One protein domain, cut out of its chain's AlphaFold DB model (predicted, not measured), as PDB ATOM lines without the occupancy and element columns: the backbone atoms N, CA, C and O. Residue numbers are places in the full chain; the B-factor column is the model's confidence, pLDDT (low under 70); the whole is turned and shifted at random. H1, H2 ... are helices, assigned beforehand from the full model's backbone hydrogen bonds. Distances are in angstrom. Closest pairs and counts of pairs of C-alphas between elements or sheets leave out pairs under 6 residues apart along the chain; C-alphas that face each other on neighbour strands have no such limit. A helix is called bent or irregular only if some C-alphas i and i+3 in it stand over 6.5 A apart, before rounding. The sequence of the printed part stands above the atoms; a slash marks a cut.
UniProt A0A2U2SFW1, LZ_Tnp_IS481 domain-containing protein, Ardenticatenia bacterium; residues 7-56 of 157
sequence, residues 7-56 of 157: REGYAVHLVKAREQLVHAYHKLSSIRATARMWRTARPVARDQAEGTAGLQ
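What this domain is: This is residues 7 to 56 of the 157 residues of the protein "LZ_Tnp_IS481 domain-containing protein" of Ardenticatenia bacterium (UniProt A0A2U2SFW1). One long helix, H1, makes the longest axis, and two short helices pack on it at different places: H2 folds back across its last part at a steep tilt, while the irregular H3 packs on residues 15 to 22. H2 and H3 are apart, joined by residues 39 to 46, and residues 7 to 14 of H1 touch neither of them. The printed part has 50 residues with three named helices, in the order H1, H2, H3 along the chain, and no named strand; its class is all helix. It is compact, with a radius of gyration of the C-alphas of 10.9 A, and the C-alphas span 31 by 22 by 17 A along their three main axes.

How they stand to each other: Begin with H1, residues 7 to 28, the longest helix. Look at its residues 21 to 28, which alone touch H2, residues 31 to 38; the closest C-alphas of the two are those of Tyr 25 and Thr 34, 5.6 A apart. The lines of H1 and H2 stand at a steep tilt of 54 degrees, and they run opposite ways. Now go back along H1 to residues 15 to 22, which alone touch H3, residues 47 to 55; here the closest C-alphas are those of Val 15 and Leu 55, 5.8 A apart. H1 and H3 run opposite ways at a shallow tilt of 28 degrees, though the line of H3 is a rough one. H3 is irregular: its C-alphas 49 and 52 are 9.6 A apart, against about 5 A in a regular helix. H2 and H3 are apart. In the backbones of H1 and H2, every O i to N i+4 pair is within hydrogen-bond range; in H3 it is 1 of 5, beside 3 of 6 O i to N i+3 pairs.

Where its parts are: Find C-alpha 7 at (-50.639, 20.983, 32.790); from there H1 runs 32.0 A to C-alpha 28 at (-25.781, 0.842, 32.582). H2 begins at C-alpha 31 and ends at C-alpha 38, 10.6 A away. H3 begins at Asp 47 and ends at C-alpha 55, at (-41.155, 9.391, 39.598), 6.2 A from its first C-alpha.

The domain as a whole: The two C-alphas farthest apart are those of Arg 7 and Ser 29, 32.7 A, while those of Arg 7 and Gln 56, the first and last printed, are 13.6 A apart. The printed part has no cut. The link from H1 to H2 is tight, with 2 residues, and the link from H2 to H3 is short, with 8. In the B-factor column the mean pLDDT of the printed part is 79.6; look for values under 70 at residues 7 to 8, residue 11 and residues 42 to 48, of which 47 and 48 belong to H3.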
ATOM      1  N   ARG A   7     -51.323  21.424  31.571       66.94
ATOM      2  CA  ARG A   7     -50.639  20.983  32.790       66.94
ATOM      3  C   ARG A   7     -50.601  19.458  32.940       66.94
ATOM      4  O   ARG A   7     -49.571  18.917  33.333       66.94
ATOM      5  N   GLU A   8     -51.692  18.776  32.603       69.31
ATOM      6  CA  GLU A   8     -51.779  17.312  32.617       69.31
ATOM      7  C   GLU A   8     -50.906  16.692  31.528       69.31
ATOM      8  O   GLU A   8     -50.193  15.725  31.794       69.31
ATOM      9  N   GLY A   9     -50.897  17.285  30.328       70.69
ATOM     10  CA  GLY A   9     -50.003  16.867  29.248       70.69
ATOM     11  C   GLY A   9     -48.538  16.908  29.687       70.69
ATOM     12  O   GLY A   9     -47.835  15.899  29.619       70.69
ATOM     13  N   TYR A  10     -48.097  18.043  30.239       72.75
ATOM     14  CA  TYR A  10     -46.725  18.208  30.729       72.75
ATOM     15  C   TYR A  10     -46.358  17.220  31.847       72.75
ATOM     16  O   TYR A  10     -45.254  16.674  31.848       72.75
ATOM     17  N   ALA A  11     -47.274  16.953  32.783       69.62
ATOM     18  CA  ALA A  11     -47.040  16.002  33.870       69.62
ATOM     19  C   ALA A  11     -46.832  14.567  33.352       69.62
ATOM     20  O   ALA A  11     -45.892  13.892  33.775       69.62
ATOM     21  N   VAL A  12     -47.648  14.126  32.386       71.19
ATOM     22  CA  VAL A  12     -47.516  12.805  31.746       71.19
ATOM     23  C   VAL A  12     -46.173  12.672  31.022       71.19
ATOM     24  O   VAL A  12     -45.528  11.625  31.106       71.19
ATOM     25  N   HIS A  13     -45.709  13.727  30.347       80.94
ATOM     26  CA  HIS A  13     -44.414  13.711  29.662       80.94
ATOM     27  C   HIS A  13     -43.224  13.637  30.630       80.94
ATOM     28  O   HIS A  13     -42.247  12.948  30.340       80.94
ATOM     29  N   LEU A  14     -43.308  14.282  31.798       78.50
ATOM     30  CA  LEU A  14     -42.239  14.256  32.802       78.50
ATOM     31  C   LEU A  14     -42.064  12.879  33.448       78.50
ATOM     32  O   LEU A  14     -40.927  12.446  33.635       78.50
ATOM     33  N   VAL A  15     -43.162  12.192  33.776       83.38
ATOM     34  CA  VAL A  15     -43.100  10.838  34.354       83.38
ATOM     35  C   VAL A  15     -42.469   9.873  33.353       83.38
ATOM     36  O   VAL A  15     -41.481   9.224  33.685       83.38
ATOM     37  N   LYS A  16     -42.933   9.884  32.097       85.31
ATOM     38  CA  LYS A  16     -42.357   9.052  31.029       85.31
ATOM     39  C   LYS A  16     -40.871   9.327  30.790       85.31
ATOM     40  O   LYS A  16     -40.088   8.400  30.609       85.31
ATOM     41  N   ALA A  17     -40.452  10.594  30.821       84.25
ATOM     42  CA  ALA A  17     -39.038  10.942  30.688       84.25
ATOM     43  C   ALA A  17     -38.193  10.388  31.853       84.25
ATOM     44  O   ALA A  17     -37.072   9.925  31.645       84.25
ATOM     45  N   ARG A  18     -38.730  10.400  33.080       85.56
ATOM     46  CA  ARG A  18     -38.056   9.829  34.257       85.56
ATOM     47  C   ARG A  18     -37.999   8.298  34.200       85.56
ATOM     48  O   ARG A  18     -36.955   7.748  34.534       85.56
ATOM     49  N   GLU A  19     -39.041   7.627  33.708       87.38
ATOM     50  CA  GLU A  19     -39.039   6.172  33.466       87.38
ATOM     51  C   GLU A  19     -37.920   5.753  32.504       87.38
ATOM     52  O   GLU A  19     -37.169   4.820  32.784       87.38
ATOM     53  N   GLN A  20     -37.750   6.472  31.389       87.75
ATOM     54  CA  GLN A  20     -36.677   6.179  30.432       87.75
ATOM     55  C   GLN A  20     -35.283   6.352  31.050       87.75
ATOM     56  O   GLN A  20     -34.360   5.588  30.755       87.75
ATOM     57  N   LEU A  21     -35.134   7.336  31.937       86.19
ATOM     58  CA  LEU A  21     -33.893   7.592  32.659       86.19
ATOM     59  C   LEU A  21     -33.585   6.456  33.650       86.19
ATOM     60  O   LEU A  21     -32.447   5.985  33.710       86.19
ATOM     61  N   VAL A  22     -34.594   5.964  34.372       86.62
ATOM     62  CA  VAL A  22     -34.485   4.792  35.257       86.62
ATOM     63  C   VAL A  22     -34.131   3.533  34.467       86.62
ATOM     64  O   VAL A  22     -33.196   2.818  34.827       86.62
ATOM     65  N   HIS A  23     -34.796   3.293  33.335       88.12
ATOM     66  CA  HIS A  23     -34.492   2.158  32.465       88.12
ATOM     67  C   HIS A  23     -33.036   2.185  31.969       88.12
ATOM     68  O   HIS A  23     -32.314   1.189  32.047       88.12
ATOM     69  N   ALA A  24     -32.568   3.351  31.519       87.94
ATOM     70  CA  ALA A  24     -31.178   3.558  31.130       87.94
ATOM     71  C   ALA A  24     -30.190   3.286  32.275       87.94
ATOM     72  O   ALA A  24     -29.122   2.717  32.042       87.94
ATOM     73  N   TYR A  25     -30.547   3.661  33.503       87.88
ATOM     74  CA  TYR A  25     -29.740   3.354  34.674       87.88
ATOM     75  C   TYR A  25     -29.662   1.855  34.955       87.88
ATOM     76  O   TYR A  25     -28.557   1.358  35.158       87.88
ATOM     77  N   HIS A  26     -30.777   1.123  34.906       87.38
ATOM     78  CA  HIS A  26     -30.758  -0.332  35.081       87.38
ATOM     79  C   HIS A  26     -29.879  -1.029  34.038       87.38
ATOM     80  O   HIS A  26     -29.161  -1.965  34.375       87.38
ATOM     81  N   LYS A  27     -29.868  -0.533  32.793       90.94
ATOM     82  CA  LYS A  27     -29.016  -1.064  31.720       90.94
ATOM     83  C   LYS A  27     -27.524  -0.790  31.936       90.94
ATOM     84  O   LYS A  27     -26.695  -1.629  31.605       90.94
ATOM     85  N   LEU A  28     -27.174   0.396  32.438       89.06
ATOM     86  CA  LEU A  28     -25.781   0.842  32.582       89.06
ATOM     87  C   LEU A  28     -25.178   0.578  33.967       89.06
ATOM     88  O   LEU A  28     -23.979   0.789  34.128       89.06
ATOM     89  N   SER A  29     -26.013   0.264  34.964       86.44
ATOM     90  CA  SER A  29     -25.690   0.118  36.395       86.44
ATOM     91  C   SER A  29     -24.849   1.258  37.005       86.44
ATOM     92  O   SER A  29     -24.300   1.142  38.099       86.44
ATOM     93  N   SER A  30     -24.778   2.414  36.332       86.50
ATOM     94  CA  SER A  30     -23.913   3.536  36.695       86.50
ATOM     95  C   SER A  30     -24.647   4.868  36.598       86.50
ATOM     96  O   SER A  30     -25.041   5.327  35.520       86.50
ATOM     97  N   ILE A  31     -24.765   5.550  37.744       86.12
ATOM     98  CA  ILE A  31     -25.380   6.884  37.847       86.12
ATOM     99  C   ILE A  31     -24.621   7.886  36.966       86.12
ATOM    100  O   ILE A  31     -25.222   8.732  36.306       86.12
ATOM    101  N   ARG A  32     -23.286   7.784  36.931       86.25
ATOM    102  CA  ARG A  32     -22.428   8.698  36.165       86.25
ATOM    103  C   ARG A  32     -22.581   8.494  34.662       86.25
ATOM    104  O   ARG A  32     -22.660   9.485  33.940       86.25
ATOM    105  N   ALA A  33     -22.618   7.243  34.203       87.62
ATOM    106  CA  ALA A  33     -22.803   6.923  32.789       87.62
ATOM    107  C   ALA A  33     -24.185   7.380  32.301       87.62
ATOM    108  O   ALA A  33     -24.284   8.067  31.288       87.62
ATOM    109  N   THR A  34     -25.225   7.108  33.092       88.31
ATOM    110  CA  THR A  34     -26.599   7.535  32.797       88.31
ATOM    111  C   THR A  34     -26.705   9.059  32.720       88.31
ATOM    112  O   THR A  34     -27.213   9.595  31.740       88.31
ATOM    113  N   ALA A  35     -26.147   9.783  33.696       84.44
ATOM    114  CA  ALA A  35     -26.152  11.247  33.699       84.44
ATOM    115  C   ALA A  35     -25.420  11.854  32.487       84.44
ATOM    116  O   ALA A  35     -25.877  12.852  31.935       84.44
ATOM    117  N   ARG A  36     -24.304  11.251  32.051       88.31
ATOM    118  CA  ARG A  36     -23.577  11.676  30.841       88.31
ATOM    119  C   ARG A  36     -24.384  11.425  29.572       88.31
ATOM    120  O   ARG A  36     -24.460  12.316  28.734       88.31
ATOM    121  N   MET A  37     -25.003  10.251  29.458       86.88
ATOM    122  CA  MET A  37     -25.822   9.871  28.306       86.88
ATOM    123  C   MET A  37     -27.028  10.802  28.129       86.88
ATOM    124  O   MET A  37     -27.291  11.262  27.025       86.88
ATOM    125  N   TRP A  38     -27.708  11.139  29.228       84.88
ATOM    126  CA  TRP A  38     -28.895  11.999  29.219       84.88
ATOM    127  C   TRP A  38     -28.587  13.498  29.360       84.88
ATOM    128  O   TRP A  38     -29.488  14.321  29.251       84.88
ATOM    129  N   ARG A  39     -27.321  13.871  29.604       84.56
ATOM    130  CA  ARG A  39     -26.872  15.253  29.876       84.56
ATOM    131  C   ARG A  39     -27.634  15.936  31.026       84.56
ATOM    132  O   ARG A  39     -27.847  17.145  31.011       84.56
ATOM    133  N   THR A  40     -28.022  15.174  32.048       80.12
ATOM    134  CA  THR A  40     -28.794  15.663  33.206       80.12
ATOM    135  C   THR A  40     -27.986  15.637  34.502       80.12
ATOM    136  O   THR A  40     -27.142  14.762  34.705       80.12
ATOM    137  N   ALA A  41     -28.309  16.530  35.444       71.69
ATOM    138  CA  ALA A  41     -27.840  16.417  36.828       71.69
ATOM    139  C   ALA A  41     -28.439  15.166  37.502       71.69
ATOM    140  O   ALA A  41     -29.596  14.848  37.256       71.69
ATOM    141  N   ARG A  42     -27.647  14.463  38.331       64.62
ATOM    142  CA  ARG A  42     -27.901  13.104  38.869       64.62
ATOM    143  C   ARG A  42     -29.274  12.967  39.573       64.62
ATOM    144  O   ARG A  42     -29.365  13.347  40.740       64.62
ATOM    145  N   PRO A  43     -30.312  12.377  38.945       61.81
ATOM    146  CA  PRO A  43     -31.653  12.321  39.536       61.81
ATOM    147  C   PRO A  43     -32.068  10.921  40.034       61.81
ATOM    148  O   PRO A  43     -33.069  10.803  40.734       61.81
ATOM    149  N   VAL A  44     -31.304   9.870  39.710       60.44
ATOM    150  CA  VAL A  44     -31.743   8.458  39.802       60.44
ATOM    151  C   VAL A  44     -31.915   7.931  41.230       60.44
ATOM    152  O   VAL A  44     -32.620   6.956  41.448       60.44
ATOM    153  N   ALA A  45     -31.312   8.582  42.225       60.25
ATOM    154  CA  ALA A  45     -31.259   8.054  43.588       60.25
ATOM    155  C   ALA A  45     -32.631   7.924  44.285       60.25
ATOM    156  O   ALA A  45     -32.722   7.257  45.308       60.25
ATOM    157  N   ARG A  46     -33.689   8.575  43.779       65.62
ATOM    158  CA  ARG A  46     -34.998   8.609  44.459       65.62
ATOM    159  C   ARG A  46     -35.920   7.457  44.075       65.62
ATOM    160  O   ARG A  46     -36.586   6.914  44.947       65.62
ATOM    161  N   ASP A  47     -35.929   7.072  42.802       66.94
ATOM    162  CA  ASP A  47     -36.756   5.959  42.317       66.94
ATOM    163  C   ASP A  47     -36.378   4.635  43.003       66.94
ATOM    164  O   ASP A  47     -37.244   3.872  43.407       66.94
ATOM    165  N   GLN A  48     -35.088   4.427  43.288       68.19
ATOM    166  CA  GLN A  48     -34.624   3.236  44.008       68.19
ATOM    167  C   GLN A  48     -35.199   3.089  45.426       68.19
ATOM    168  O   GLN A  48     -35.300   1.971  45.919       68.19
ATOM    169  N   ALA A  49     -35.542   4.195  46.094       73.31
ATOM    170  CA  ALA A  49     -36.034   4.175  47.470       73.31
ATOM    171  C   ALA A  49     -37.569   4.136  47.560       73.31
ATOM    172  O   ALA A  49     -38.116   3.626  48.533       73.31
ATOM    173  N   GLU A  50     -38.264   4.699  46.572       77.12
ATOM    174  CA  GLU A  50     -39.707   4.975  46.645       77.12
ATOM    175  C   GLU A  50     -40.502   4.356  45.480       77.12
ATOM    176  O   GLU A  50     -41.724   4.511  45.413       77.12
ATOM    177  N   GLY A  51     -39.824   3.670  44.556       81.06
ATOM    178  CA  GLY A  51     -40.405   3.084  43.351       81.06
ATOM    179  C   GLY A  51     -41.109   4.121  42.476       81.06
ATOM    180  O   GLY A  51     -40.732   5.293  42.424       81.06
ATOM    181  N   THR A  52     -42.214   3.714  41.850       77.50
ATOM    182  CA  THR A  52     -42.973   4.552  40.905       77.50
ATOM    183  C   THR A  52     -43.510   5.850  41.520       77.50
ATOM    184  O   THR A  52     -43.670   6.848  40.813       77.50
ATOM    185  N   ALA A  53     -43.726   5.897  42.839       79.00
ATOM    186  CA  ALA A  53     -44.105   7.123  43.542       79.00
ATOM    187  C   ALA A  53     -42.978   8.176  43.536       79.00
ATOM    188  O   ALA A  53     -43.253   9.380  43.550       79.00
ATOM    189  N   GLY A  54     -41.716   7.743  43.456       79.00
ATOM    190  CA  GLY A  54     -40.539   8.603  43.328       79.00
ATOM    191  C   GLY A  54     -40.414   9.287  41.960       79.00
ATOM    192  O   GLY A  54     -39.697  10.286  41.833       79.00
ATOM    193  N   LEU A  55     -41.139   8.807  40.943       82.12
ATOM    194  CA  LEU A  55     -41.155   9.391  39.598       82.12
ATOM    195  C   LEU A  55     -42.032  10.641  39.505       82.12
ATOM    196  O   LEU A  55     -41.844  11.451  38.595       82.12
ATOM    197  N   GLN A  56     -42.965  10.840  40.437       82.12
ATOM    198  CA  GLN A  56     -43.839  12.010  40.434       82.12
ATOM    199  C   GLN A  56     -43.090  13.288  40.819       82.12
ATOM    200  O   GLN A  56     -42.082  13.275  41.533       82.12
TER     201      GLN A  56